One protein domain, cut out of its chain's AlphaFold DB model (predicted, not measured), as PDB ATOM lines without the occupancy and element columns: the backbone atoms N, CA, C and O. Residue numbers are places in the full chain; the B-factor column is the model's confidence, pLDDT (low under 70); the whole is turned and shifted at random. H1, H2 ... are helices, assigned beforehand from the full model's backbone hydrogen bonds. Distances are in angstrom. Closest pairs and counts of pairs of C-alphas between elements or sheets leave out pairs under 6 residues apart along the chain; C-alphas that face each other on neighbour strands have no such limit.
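What this domain is: This is residues 266 to 364 of the 439 residues of an uncharacterized protein of Biomphalaria glabrata (UniProt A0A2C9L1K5). Two lobes of three helices each stand side by side: a loose one of H1, H2 and H3, and a closer one of H4, H5 and H6, whose centres make a triangle with each helix packed on the other two. The link of residues 312 to 320 joins the lobes and loops away from them round Gly 316. The printed part has 99 residues with six named helices, in the order H1 to H6, and no named strand; the class is all helix. The whole is compact, with a radius of gyration of the C-alphas of 14.5 A, and spans 42 by 32 by 24 A.

How they stand to each other: H1, residues 270 to 283, is close to but not clearly touching H2, residues 288 to 293; their closest C-alphas, of Met 276 and Tyr 290, are 7.4 A apart. These two run opposite ways at a shallow tilt of 14 degrees. H3, residues 297 to 311, is close to but not clearly touching H1, with the closest C-alphas, of Met 272 and Pro 297, 7.6 A apart. H2 and H3 only just touch, only at the corner by their link, with 3 pairs of C-alphas within 8 A; the closest are Leu 293 and Met 300, 5.4 A apart, and H3 touches with residues 299 to 300 alone. H4, residues 321 to 334, is close to but not clearly touching H3, the closest C-alphas being those of Met 311 and Lys 324, 6.9 A apart. H4 and H5, residues 338 to 351, form a helical hairpin: they touch, the closest C-alphas, of Ile 329 and Ile 341, being 5.3 A apart, and run opposite ways at a shallow tilt of 20 degrees. H5 and H6, residues 357 to 363, form a second hairpin at a shallow tilt of 28 degrees, with the C-alphas of Ser 345 and Ala 358 closest at 5.0 A. H6 touches H4, the same way at a shallow tilt of 21 degrees, closest at Ala 333 and Val 362, whose C-alphas are 5.4 A apart. H1 and H2 are apart from H4, H5 and H6. Every O i to N i+4 pair is within hydrogen-bond range in H1, H2, H3 and H4; in H5 it is 9 of 10, and in H6 1 of 3, beside 4 of 4 O i to N i+3 pairs.

Where its parts are: H1 begins at C-alpha 270 (153.407, 147.768, 125.869) and is 19.8 A long. H3 is 20.8 A, H4 20.1 A and H5 20.3 A. H2 is 8.6 A; H6 is 10.0 A and ends at C-alpha 363 (189.437, 142.791, 107.396).

The domain as a whole: The C-alphas farthest apart are those of Ser 266 and Trp 364, 43.0 A. The printed part has no cut. No link is long; that from H3 to H4, 9 residues, is short and the others are tight. The mean pLDDT of the printed part is 87.6, and residue 315 and residues 361 to 364 are under 70.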
ATOM      1  N   SER A 266     159.064 151.740 132.284       87.75
ATOM      2  CA  SER A 266     157.747 152.179 132.781       87.75
ATOM      3  C   SER A 266     157.037 153.246 131.928       87.75
ATOM      4  O   SER A 266     155.854 153.505 132.145       87.75
ATOM      5  N   GLN A 267     157.735 153.873 130.978       88.88
ATOM      6  CA  GLN A 267     157.196 154.884 130.060       88.88
ATOM      7  C   GLN A 267     157.080 154.374 128.614       88.88
ATOM      8  O   GLN A 267     156.679 155.124 127.722       88.88
ATOM      9  N   MET A 268     157.443 153.115 128.360       91.56
ATOM     10  CA  MET A 268     157.507 152.551 127.017       91.56
ATOM     11  C   MET A 268     156.177 151.886 126.606       91.56
ATOM     12  O   MET A 268     155.532 151.239 127.433       91.56
ATOM     13  N   PRO A 269     155.746 151.997 125.333       95.06
ATOM     14  CA  PRO A 269     154.588 151.267 124.823       95.06
ATOM     15  C   PRO A 269     154.660 149.748 125.047       95.06
ATOM     16  O   PRO A 269     155.702 149.114 124.870       95.06
ATOM     17  N   GLN A 270     153.519 149.158 125.409       93.81
ATOM     18  CA  GLN A 270     153.407 147.768 125.869       93.81
ATOM     19  C   GLN A 270     153.847 146.718 124.830       93.81
ATOM     20  O   GLN A 270     154.273 145.624 125.205       93.81
ATOM     21  N   ASP A 271     153.749 147.043 123.541       94.44
ATOM     22  CA  ASP A 271     154.231 146.231 122.423       94.44
ATOM     23  C   ASP A 271     155.767 146.183 122.352       94.44
ATOM     24  O   ASP A 271     156.340 145.109 122.189       94.44
ATOM     25  N   MET A 272     156.438 147.316 122.574       93.12
ATOM     26  CA  MET A 272     157.905 147.393 122.611       93.12
ATOM     27  C   MET A 272     158.471 146.699 123.855       93.12
ATOM     28  O   MET A 272     159.484 146.010 123.762       93.12
ATOM     29  N   LEU A 273     157.784 146.812 125.000       93.69
ATOM     30  CA  LEU A 273     158.133 146.063 126.212       93.69
ATOM     31  C   LEU A 273     158.045 144.550 125.998       93.69
ATOM     32  O   LEU A 273     158.949 143.827 126.409       93.69
ATOM     33  N   ARG A 274     156.997 144.071 125.313       94.81
ATOM     34  CA  ARG A 274     156.863 142.645 124.984       94.81
ATOM     35  C   ARG A 274     158.004 142.174 124.084       94.81
ATOM     36  O   ARG A 274     158.631 141.172 124.400       94.81
ATOM     37  N   LEU A 275     158.323 142.921 123.025       91.75
ATOM     38  CA  LEU A 275     159.455 142.619 122.143       91.75
ATOM     39  C   LEU A 275     160.788 142.552 122.909       91.75
ATOM     40  O   LEU A 275     161.608 141.667 122.658       91.75
ATOM     41  N   MET A 276     161.017 143.484 123.840       90.69
ATOM     42  CA  MET A 276     162.222 143.490 124.669       90.69
ATOM     43  C   MET A 276     162.274 142.290 125.619       90.69
ATOM     44  O   MET A 276     163.346 141.703 125.747       90.69
ATOM     45  N   GLU A 277     161.152 141.874 126.214       92.81
ATOM     46  CA  GLU A 277     161.094 140.668 127.053       92.81
ATOM     47  C   GLU A 277     161.291 139.387 126.229       92.81
ATOM     48  O   GLU A 277     162.169 138.592 126.539       92.81
ATOM     49  N   GLU A 278     160.596 139.230 125.101       89.69
ATOM     50  CA  GLU A 278     160.804 138.091 124.197       89.69
ATOM     51  C   GLU A 278     162.258 138.001 123.701       89.69
ATOM     52  O   GLU A 278     162.793 136.914 123.496       89.69
ATOM     53  N   THR A 279     162.927 139.140 123.503       86.12
ATOM     54  CA  THR A 279     164.353 139.174 123.139       86.12
ATOM     55  C   THR A 279     165.251 138.811 124.323       86.12
ATOM     56  O   THR A 279     166.240 138.098 124.148       86.12
ATOM     57  N   ARG A 280     164.895 139.257 125.534       87.94
ATOM     58  CA  ARG A 280     165.562 138.930 126.803       87.94
ATOM     59  C   ARG A 280     165.484 137.429 127.097       87.94
ATOM     60  O   ARG A 280     166.500 136.856 127.476       87.94
ATOM     61  N   GLU A 281     164.351 136.783 126.824       87.88
ATOM     62  CA  GLU A 281     164.187 135.323 126.874       87.88
ATOM     63  C   GLU A 281     165.042 134.606 125.812       87.88
ATOM     64  O   GLU A 281     165.762 133.661 126.134       87.88
ATOM     65  N   LYS A 282     165.009 135.069 124.551       80.19
ATOM     66  CA  LYS A 282     165.718 134.436 123.417       80.19
ATOM     67  C   LYS A 282     167.250 134.568 123.492       80.19
ATOM     68  O   LYS A 282     167.951 133.670 123.032       80.19
ATOM     69  N   LEU A 283     167.781 135.679 124.023       78.00
ATOM     70  CA  LEU A 283     169.220 136.008 124.002       78.00
ATOM     71  C   LEU A 283     169.878 136.121 125.389       78.00
ATOM     72  O   LEU A 283     171.101 136.236 125.470       78.00
ATOM     73  N   GLY A 284     169.106 136.139 126.478       83.19
ATOM     74  CA  GLY A 284     169.595 136.396 127.841       83.19
ATOM     75  C   GLY A 284     169.897 137.872 128.152       83.19
ATOM     76  O   GLY A 284     170.264 138.199 129.280       83.19
ATOM     77  N   PHE A 285     169.752 138.776 127.179       87.25
ATOM     78  CA  PHE A 285     169.910 140.226 127.335       87.25
ATOM     79  C   PHE A 285     169.099 140.978 126.269       87.25
ATOM     80  O   PHE A 285     168.675 140.392 125.275       87.25
ATOM     81  N   VAL A 286     168.912 142.289 126.448       88.31
ATOM     82  CA  VAL A 286     168.290 143.153 125.431       88.31
ATOM     83  C   VAL A 286     169.379 143.917 124.667       88.31
ATOM     84  O   VAL A 286     170.161 144.627 125.302       88.31
ATOM     85  N   PRO A 287     169.451 143.827 123.326       90.19
ATOM     86  CA  PRO A 287     170.385 144.617 122.531       90.19
ATOM     87  C   PRO A 287     170.160 146.127 122.684       90.19
ATOM     88  O   PRO A 287     169.055 146.630 122.475       90.19
ATOM     89  N   ASN A 288     171.236 146.867 122.977       92.50
ATOM     90  CA  ASN A 288     171.202 148.319 123.212       92.50
ATOM     91  C   ASN A 288     170.497 149.138 122.114       92.50
ATOM     92  O   ASN A 288     170.023 150.227 122.413       92.50
ATOM     93  N   VAL A 289     170.414 148.655 120.865       93.00
ATOM     94  CA  VAL A 289     169.681 149.334 119.779       93.00
ATOM     95  C   VAL A 289     168.201 149.554 120.116       93.00
ATOM     96  O   VAL A 289     167.682 150.632 119.840       93.00
ATOM     97  N   TYR A 290     167.537 148.614 120.797       91.56
ATOM     98  CA  TYR A 290     166.141 148.783 121.221       91.56
ATOM     99  C   TYR A 290     166.008 149.866 122.297       91.56
ATOM    100  O   TYR A 290     165.160 150.746 122.199       91.56
ATOM    101  N   GLN A 291     166.911 149.878 123.280       90.75
ATOM    102  CA  GLN A 291     166.943 150.923 124.307       90.75
ATOM    103  C   GLN A 291     167.359 152.294 123.736       90.75
ATOM    104  O   GLN A 291     166.869 153.325 124.182       90.75
ATOM    105  N   ALA A 292     168.222 152.337 122.718       93.00
ATOM    106  CA  ALA A 292     168.601 153.577 122.042       93.00
ATOM    107  C   ALA A 292     167.449 154.155 121.201       93.00
ATOM    108  O   ALA A 292     167.280 155.375 121.166       93.00
ATOM    109  N   LEU A 293     166.639 153.302 120.562       93.12
ATOM    110  CA  LEU A 293     165.470 153.697 119.768       93.12
ATOM    111  C   LEU A 293     164.178 153.863 120.595       93.12
ATOM    112  O   LEU A 293     163.196 154.378 120.065       93.12
ATOM    113  N   SER A 294     164.155 153.499 121.885       91.31
ATOM    114  CA  SER A 294     162.926 153.515 122.704       91.31
ATOM    115  C   SER A 294     162.285 154.902 122.852       91.31
ATOM    116  O   SER A 294     161.068 155.008 122.997       91.31
ATOM    117  N   HIS A 295     163.078 155.969 122.709       90.94
ATOM    118  CA  HIS A 295     162.604 157.355 122.683       90.94
ATOM    119  C   HIS A 295     161.884 157.757 121.381       90.94
ATOM    120  O   HIS A 295     161.356 158.868 121.289       90.94
ATOM    121  N   ARG A 296     161.830 156.863 120.382       93.56
ATOM    122  CA  ARG A 296     161.097 157.013 119.115       93.56
ATOM    123  C   ARG A 296     160.317 155.733 118.762       93.56
ATOM    124  O   ARG A 296     160.684 155.027 117.823       93.56
ATOM    125  N   PRO A 297     159.191 155.444 119.447       93.31
ATOM    126  CA  PRO A 297     158.401 154.223 119.249       93.31
ATOM    127  C   PRO A 297     158.100 153.836 117.796       93.31
ATOM    128  O   PRO A 297     158.234 152.675 117.423       93.31
ATOM    129  N   ASN A 298     157.720 154.798 116.952       95.81
ATOM    130  CA  ASN A 298     157.371 154.517 115.555       95.81
ATOM    131  C   ASN A 298     158.600 154.208 114.684       95.81
ATOM    132  O   ASN A 298     158.505 153.383 113.778       95.81
ATOM    133  N   GLU A 299     159.754 154.812 114.984       95.88
ATOM    134  CA  GLU A 299     161.027 154.511 114.313       95.88
ATOM    135  C   GLU A 299     161.544 153.132 114.748       95.88
ATOM    136  O   GLU A 299     161.963 152.345 113.902       95.88
ATOM    137  N   MET A 300     161.425 152.787 116.039       94.12
ATOM    138  CA  MET A 300     161.762 151.452 116.547       94.12
ATOM    139  C   MET A 300     160.895 150.357 115.912       94.12
ATOM    140  O   MET A 300     161.438 149.357 115.454       94.12
ATOM    141  N   ARG A 301     159.569 150.548 115.827       94.19
ATOM    142  CA  ARG A 301     158.659 149.603 115.152       94.19
ATOM    143  C   ARG A 301     159.057 149.380 113.694       94.19
ATOM    144  O   ARG A 301     159.225 148.239 113.278       94.19
ATOM    145  N   ALA A 302     159.261 150.462 112.939       95.88
ATOM    146  CA  ALA A 302     159.667 150.381 111.537       95.88
ATOM    147  C   ALA A 302     161.022 149.673 111.363       95.88
ATOM    148  O   ALA A 302     161.157 148.832 110.477       95.88
ATOM    149  N   TYR A 303     162.000 149.964 112.230       95.19
ATOM    150  CA  TYR A 303     163.299 149.289 112.246       95.19
ATOM    151  C   TYR A 303     163.162 147.780 112.492       95.19
ATOM    152  O   TYR A 303     163.728 146.991 111.738       95.19
ATOM    153  N   VAL A 304     162.395 147.376 113.511       92.19
ATOM    154  CA  VAL A 304     162.212 145.966 113.896       92.19
ATOM    155  C   VAL A 304     161.521 145.182 112.783       92.19
ATOM    156  O   VAL A 304     162.089 144.211 112.293       92.19
ATOM    157  N   THR A 305     160.376 145.658 112.284       94.38
ATOM    158  CA  THR A 305     159.650 144.975 111.200       94.38
ATOM    159  C   THR A 305     160.491 144.869 109.925       94.38
ATOM    160  O   THR A 305     160.443 143.849 109.237       94.38
ATOM    161  N   TYR A 306     161.298 145.886 109.601       94.62
ATOM    162  CA  TYR A 306     162.203 145.843 108.447       94.62
ATOM    163  C   TYR A 306     163.373 144.867 108.660       94.62
ATOM    164  O   TYR A 306     163.756 144.155 107.731       94.62
ATOM    165  N   TYR A 307     163.912 144.799 109.882       91.81
ATOM    166  CA  TYR A 307     164.946 143.842 110.273       91.81
ATOM    167  C   TYR A 307     164.443 142.401 110.150       91.81
ATOM    168  O   TYR A 307     165.053 141.609 109.436       91.81
ATOM    169  N   GLU A 308     163.306 142.078 110.768       88.69
ATOM    170  CA  GLU A 308     162.661 140.757 110.713       88.69
ATOM    171  C   GLU A 308     162.390 140.352 109.254       88.69
ATOM    172  O   GLU A 308     162.895 139.333 108.785       88.69
ATOM    173  N   THR A 309     161.749 141.234 108.475       90.56
ATOM    174  CA  THR A 309     161.428 141.013 107.049       90.56
ATOM    175  C   THR A 309     162.648 140.680 106.175       90.56
ATOM    176  O   THR A 309     162.498 140.030 105.136       90.56
ATOM    177  N   LEU A 310     163.859 141.121 106.538       89.38
ATOM    178  CA  LEU A 310     165.093 140.774 105.821       89.38
ATOM    179  C   LEU A 310     165.811 139.559 106.419       89.38
ATOM    180  O   LEU A 310     166.281 138.684 105.674       89.38
ATOM    181  N   MET A 311     165.921 139.521 107.745       86.69
ATOM    182  CA  MET A 311     166.775 138.590 108.471       86.69
ATOM    183  C   MET A 311     166.108 137.239 108.712       86.69
ATOM    184  O   MET A 311     166.825 136.249 108.695       86.69
ATOM    185  N   GLU A 312     164.783 137.133 108.781       83.31
ATOM    186  CA  GLU A 312     164.093 135.837 108.875       83.31
ATOM    187  C   GLU A 312     164.223 134.990 107.594       83.31
ATOM    188  O   GLU A 312     164.411 135.499 106.479       83.31
ATOM    189  N   GLU A 313     164.162 133.663 107.731       73.19
ATOM    190  CA  GLU A 313     164.231 132.745 106.591       73.19
ATOM    191  C   GLU A 313     162.971 132.853 105.723       73.19
ATOM    192  O   GLU A 313     161.875 132.444 106.097       73.19
ATOM    193  N   ARG A 314     163.139 133.412 104.521       75.75
ATOM    194  CA  ARG A 314     162.068 133.559 103.532       75.75
ATOM    195  C   ARG A 314     162.101 132.385 102.561       75.75
ATOM    196  O   ARG A 314     163.166 132.043 102.046       75.75
ATOM    197  N   MET A 315     160.940 131.798 102.270       69.44
ATOM    198  CA  MET A 315     160.826 130.733 101.267       69.44
ATOM    199  C   MET A 315     161.360 131.223  99.913       69.44
ATOM    200  O   MET A 315     160.929 132.260  99.413       69.44
ATOM    201  N   GLY A 316     162.317 130.492  99.335       74.88
ATOM    202  CA  GLY A 316     163.026 130.904  98.116       74.88
ATOM    203  C   GLY A 316     164.259 131.795  98.339       74.88
ATOM    204  O   GLY A 316     164.878 132.208  97.363       74.88
ATOM    205  N   SER A 317     164.658 132.080  99.585       81.31
ATOM    206  CA  SER A 317     165.959 132.701  99.876       81.31
ATOM    207  C   SER A 317     167.105 131.764  99.486       81.31
ATOM    208  O   SER A 317     167.159 130.624  99.941       81.31
ATOM    209  N   HIS A 318     168.059 132.267  98.701       86.69
ATOM    210  CA  HIS A 318     169.335 131.587  98.435       86.69
ATOM    211  C   HIS A 318     170.433 131.933  99.456       86.69
ATOM    212  O   HIS A 318     171.537 131.409  99.355       86.69
ATOM    213  N   LEU A 319     170.144 132.814 100.421       89.50
ATOM    214  CA  LEU A 319     171.051 133.188 101.510       89.50
ATOM    215  C   LEU A 319     170.612 132.505 102.808       89.50
ATOM    216  O   LEU A 319     169.453 132.662 103.217       89.50
ATOM    217  N   THR A 320     171.539 131.800 103.460       88.88
ATOM    218  CA  THR A 320     171.382 131.281 104.828       88.88
ATOM    219  C   THR A 320     171.462 132.421 105.845       88.88
ATOM    220  O   THR A 320     171.890 133.530 105.508       88.88
ATOM    221  N   GLN A 321     171.119 132.165 107.115       86.12
ATOM    222  CA  GLN A 321     171.325 133.163 108.171       86.12
ATOM    223  C   GLN A 321     172.779 133.657 108.212       86.12
ATOM    224  O   GLN A 321     173.020 134.860 108.211       86.12
ATOM    225  N   SER A 322     173.749 132.741 108.174       89.81
ATOM    226  CA  SER A 322     175.183 133.058 108.212       89.81
ATOM    227  C   SER A 322     175.620 133.993 107.080       89.81
ATOM    228  O   SER A 322     176.423 134.895 107.316       89.81
ATOM    229  N   ASP A 323     175.061 133.841 105.876       91.00
ATOM    230  CA  ASP A 323     175.386 134.710 104.738       91.00
ATOM    231  C   ASP A 323     174.860 136.135 104.954       91.00
ATOM    232  O   ASP A 323     175.571 137.111 104.701       91.00
ATOM    233  N   LYS A 324     173.636 136.272 105.484       91.56
ATOM    234  CA  LYS A 324     173.056 137.579 105.831       91.56
ATOM    235  C   LYS A 324     173.877 138.283 106.908       91.56
ATOM    236  O   LYS A 324     174.176 139.465 106.773       91.56
ATOM    237  N   GLU A 325     174.282 137.557 107.949       92.56
ATOM    238  CA  GLU A 325     175.126 138.103 109.014       92.56
ATOM    239  C   GLU A 325     176.518 138.504 108.495       92.56
ATOM    240  O   GLU A 325     177.025 139.559 108.871       92.56
ATOM    241  N   MET A 326     177.118 137.733 107.578       91.19
ATOM    242  CA  MET A 326     178.381 138.103 106.922       91.19
ATOM    243  C   MET A 326     178.240 139.397 106.105       91.19
ATOM    244  O   MET A 326     179.100 140.276 106.188       91.19
ATOM    245  N   ILE A 327     177.138 139.557 105.362       92.50
ATOM    246  CA  ILE A 327     176.820 140.804 104.649       92.50
ATOM    247  C   ILE A 327     176.679 141.964 105.648       92.50
ATOM    248  O   ILE A 327     177.282 143.019 105.442       92.50
ATOM    249  N   SER A 328     175.965 141.768 106.761       93.25
ATOM    250  CA  SER A 328     175.826 142.771 107.826       93.25
ATOM    251  C   SER A 328     177.172 143.166 108.445       93.25
ATOM    252  O   SER A 328     177.414 144.359 108.642       93.25
ATOM    253  N   ILE A 329     178.085 142.217 108.688       91.06
ATOM    254  CA  ILE A 329     179.453 142.495 109.163       91.06
ATOM    255  C   ILE A 329     180.223 143.321 108.128       91.06
ATOM    256  O   ILE A 329     180.743 144.385 108.469       91.06
ATOM    257  N   ALA A 330     180.265 142.885 106.866       89.25
ATOM    258  CA  ALA A 330     181.035 143.544 105.809       89.25
ATOM    259  C   ALA A 330     180.538 144.974 105.515       89.25
ATOM    260  O   ALA A 330     181.337 145.901 105.350       89.25
ATOM    261  N   VAL A 331     179.216 145.184 105.508       91.94
ATOM    262  CA  VAL A 331     178.601 146.515 105.363       91.94
ATOM    263  C   VAL A 331     178.865 147.378 106.600       91.94
ATOM    264  O   VAL A 331     179.184 148.561 106.461       91.94
ATOM    265  N   SER A 332     178.809 146.812 107.809       93.06
ATOM    266  CA  SER A 332     179.105 147.547 109.048       93.06
ATOM    267  C   SER A 332     180.580 147.938 109.159       93.06
ATOM    268  O   SER A 332     180.878 149.044 109.611       93.06
ATOM    269  N   ALA A 333     181.495 147.081 108.697       87.56
ATOM    270  CA  ALA A 333     182.929 147.346 108.615       87.56
ATOM    271  C   ALA A 333     183.229 148.483 107.626       87.56
ATOM    272  O   ALA A 333     183.891 149.456 107.992       87.56
ATOM    273  N   ALA A 334     182.654 148.433 106.417       88.12
ATOM    274  CA  ALA A 334     182.780 149.505 105.425       88.12
ATOM    275  C   ALA A 334     182.257 150.862 105.945       88.12
ATOM    276  O   ALA A 334     182.879 151.897 105.705       88.12
ATOM    277  N   ASN A 335     181.162 150.852 106.716       89.94
ATOM    278  CA  ASN A 335     180.593 152.039 107.370       89.94
ATOM    279  C   ASN A 335     181.229 152.374 108.737       89.94
ATOM    280  O   ASN A 335     180.796 153.318 109.398       89.94
ATOM    281  N   LYS A 336     182.254 151.627 109.177       90.94
ATOM    282  CA  LYS A 336     182.992 151.823 110.443       90.94
ATOM    283  C   LYS A 336     182.092 151.826 111.693       90.94
ATOM    284  O   LYS A 336     182.397 152.482 112.689       90.94
ATOM    285  N   CYS A 337     180.978 151.092 111.659       91.88
ATOM    286  CA  CYS A 337     179.985 151.084 112.730       91.88
ATOM    287  C   CYS A 337     180.311 150.038 113.808       91.88
ATOM    288  O   CYS A 337     179.842 148.901 113.760       91.88
ATOM    289  N   THR A 338     181.091 150.436 114.817       90.50
ATOM    290  CA  THR A 338     181.568 149.555 115.900       90.50
ATOM    291  C   THR A 338     180.467 148.730 116.578       90.50
ATOM    292  O   THR A 338     180.704 147.572 116.908       90.50
ATOM    293  N   TYR A 339     179.264 149.290 116.767       92.81
ATOM    294  CA  TYR A 339     178.150 148.568 117.393       92.81
ATOM    295  C   TYR A 339     177.695 147.371 116.549       92.81
ATOM    296  O   TYR A 339     177.713 146.240 117.031       92.81
ATOM    297  N   PHE A 340     177.348 147.607 115.279       93.88
ATOM    298  CA  PHE A 340     176.863 146.553 114.390       93.88
ATOM    299  C   PHE A 340     177.966 145.563 113.995       93.88
ATOM    300  O   PHE A 340     177.685 144.370 113.931       93.88
ATOM    301  N   ILE A 341     179.227 146.004 113.859       91.81
ATOM    302  CA  ILE A 341     180.376 145.090 113.712       91.81
ATOM    303  C   ILE A 341     180.403 144.089 114.875       91.81
ATOM    304  O   ILE A 341     180.425 142.887 114.647       91.81
ATOM    305  N   ILE A 342     180.368 144.556 116.128       90.94
ATOM    306  CA  ILE A 342     180.457 143.667 117.297       90.94
ATOM    307  C   ILE A 342     179.210 142.779 117.421       90.94
ATOM    308  O   ILE A 342     179.348 141.579 117.669       90.94
ATOM    309  N   ALA A 343     178.011 143.340 117.228       90.19
ATOM    310  CA  ALA A 343     176.746 142.619 117.368       90.19
ATOM    311  C   ALA A 343     176.586 141.504 116.320       90.19
ATOM    312  O   ALA A 343     176.400 140.342 116.690       90.19
ATOM    313  N   HIS A 344     176.739 141.820 115.029       92.69
ATOM    314  CA  HIS A 344     176.620 140.822 113.964       92.69
ATOM    315  C   HIS A 344     177.782 139.824 113.989       92.69
ATOM    316  O   HIS A 344     177.549 138.635 113.811       92.69
ATOM    317  N   SER A 345     179.008 140.230 114.348       91.12
ATOM    318  CA  SER A 345     180.102 139.268 114.563       91.12
ATOM    319  C   SER A 345     179.845 138.321 115.738       91.12
ATOM    320  O   SER A 345     180.296 137.175 115.714       91.12
ATOM    321  N   ALA A 346     179.141 138.748 116.792       88.38
ATOM    322  CA  ALA A 346     178.734 137.851 117.873       88.38
ATOM    323  C   ALA A 346     177.693 136.825 117.392       88.38
ATOM    324  O   ALA A 346     177.891 135.630 117.605       88.38
ATOM    325  N   TYR A 347     176.645 137.267 116.692       86.94
ATOM    326  CA  TYR A 347     175.579 136.382 116.216       86.94
ATOM    327  C   TYR A 347     176.030 135.465 115.059       86.94
ATOM    328  O   TYR A 347     175.757 134.267 115.096       86.94
ATOM    329  N   PHE A 348     176.848 135.959 114.118       90.50
ATOM    330  CA  PHE A 348     177.486 135.144 113.072       90.50
ATOM    331  C   PHE A 348     178.254 133.952 113.655       90.50
ATOM    332  O   PHE A 348     178.183 132.841 113.131       90.50
ATOM    333  N   ARG A 349     178.991 134.147 114.758       87.19
ATOM    334  CA  ARG A 349     179.735 133.059 115.419       87.19
ATOM    335  C   ARG A 349     178.824 131.980 116.009       87.19
ATOM    336  O   ARG A 349     179.278 130.848 116.163       87.19
ATOM    337  N   LEU A 350     177.567 132.311 116.315       84.31
ATOM    338  CA  LEU A 350     176.562 131.349 116.761       84.31
ATOM    339  C   LEU A 350     175.986 130.564 115.575       84.31
ATOM    340  O   LEU A 350     175.997 129.340 115.635       84.31
ATOM    341  N   CYS A 351     175.546 131.230 114.499       82.50
ATOM    342  CA  CYS A 351     174.871 130.568 113.370       82.50
ATOM    343  C   CYS A 351     175.812 129.876 112.361       82.50
ATOM    344  O   CYS A 351     175.434 128.869 111.772       82.50
ATOM    345  N   SER A 352     177.052 130.350 112.196       86.12
ATOM    346  CA  SER A 352     178.062 129.702 111.336       86.12
ATOM    347  C   SER A 352     178.881 128.620 112.049       86.12
ATOM    348  O   SER A 352     179.657 127.908 111.411       86.12
ATOM    349  N   HIS A 353     178.810 128.587 113.384       80.31
ATOM    350  CA  HIS A 353     179.715 127.866 114.289       80.31
ATOM    351  C   HIS A 353     181.225 128.154 114.095       80.31
ATOM    352  O   HIS A 353     182.068 127.549 114.762       80.31
ATOM    353  N   ASN A 354     181.605 129.109 113.235       77.19
ATOM    354  CA  ASN A 354     182.995 129.444 112.945       77.19
ATOM    355  C   ASN A 354     183.441 130.673 113.747       77.19
ATOM    356  O   ASN A 354     183.013 131.802 113.511       77.19
ATOM    357  N   ARG A 355     184.366 130.450 114.685       77.12
ATOM    358  CA  ARG A 355     184.860 131.478 115.615       77.12
ATOM    359  C   ARG A 355     185.734 132.561 114.971       77.12
ATOM    360  O   ARG A 355     185.904 133.599 115.600       77.12
ATOM    361  N   ILE A 356     186.294 132.318 113.783       78.06
ATOM    362  CA  ILE A 356     187.345 133.146 113.160       78.06
ATOM    363  C   ILE A 356     186.805 133.942 111.960       78.06
ATOM    364  O   ILE A 356     187.191 135.096 111.772       78.06
ATOM    365  N   LEU A 357     185.879 133.365 111.183       78.88
ATOM    366  CA  LEU A 357     185.332 133.993 109.970       78.88
ATOM    367  C   LEU A 357     184.689 135.368 110.222       78.88
ATOM    368  O   LEU A 357     184.834 136.253 109.386       78.88
ATOM    369  N   ALA A 358     184.038 135.575 111.374       79.69
ATOM    370  CA  ALA A 358     183.466 136.877 111.735       79.69
ATOM    371  C   ALA A 358     184.523 137.988 111.798       79.69
ATOM    372  O   ALA A 358     184.326 139.071 111.253       79.69
ATOM    373  N   ASP A 359     185.654 137.714 112.452       81.50
ATOM    374  CA  ASP A 359     186.721 138.699 112.612       81.50
ATOM    375  C   ASP A 359     187.437 138.916 111.274       81.50
ATOM    376  O   ASP A 359     187.700 140.057 110.905       81.50
ATOM    377  N   GLN A 360     187.660 137.848 110.493       78.00
ATOM    378  CA  GLN A 360     188.156 137.949 109.113       78.00
ATOM    379  C   GLN A 360     187.249 138.827 108.239       78.00
ATOM    380  O   GLN A 360     187.768 139.670 107.514       78.00
ATOM    381  N   GLY A 361     185.921 138.698 108.357       68.81
ATOM    382  CA  GLY A 361     184.915 139.511 107.659       68.81
ATOM    383  C   GLY A 361     185.082 141.027 107.831       68.81
ATOM    384  O   GLY A 361     184.729 141.789 106.933       68.81
ATOM    385  N   VAL A 362     185.685 141.475 108.938       69.12
ATOM    386  CA  VAL A 362     185.998 142.896 109.183       69.12
ATOM    387  C   VAL A 362     187.221 143.366 108.379       69.12
ATOM    388  O   VAL A 362     187.263 144.520 107.959       69.12
ATOM    389  N   TRP A 363     188.189 142.482 108.116       59.00
ATOM    390  CA  TRP A 363     189.437 142.791 107.396       59.00
ATOM    391  C   TRP A 363     189.313 142.752 105.862       59.00
ATOM    392  O   TRP A 363     190.228 143.195 105.173       59.00
ATOM    393  N   TRP A 364     188.188 142.288 105.304       50.69
ATOM    394  CA  TRP A 364     187.950 142.119 103.852       50.69
ATOM    395  C   TRP A 364     188.006 143.409 102.994       50.69
ATOM    396  O   TRP A 364     187.670 143.368 101.809       50.69
TER     397      TRP A 364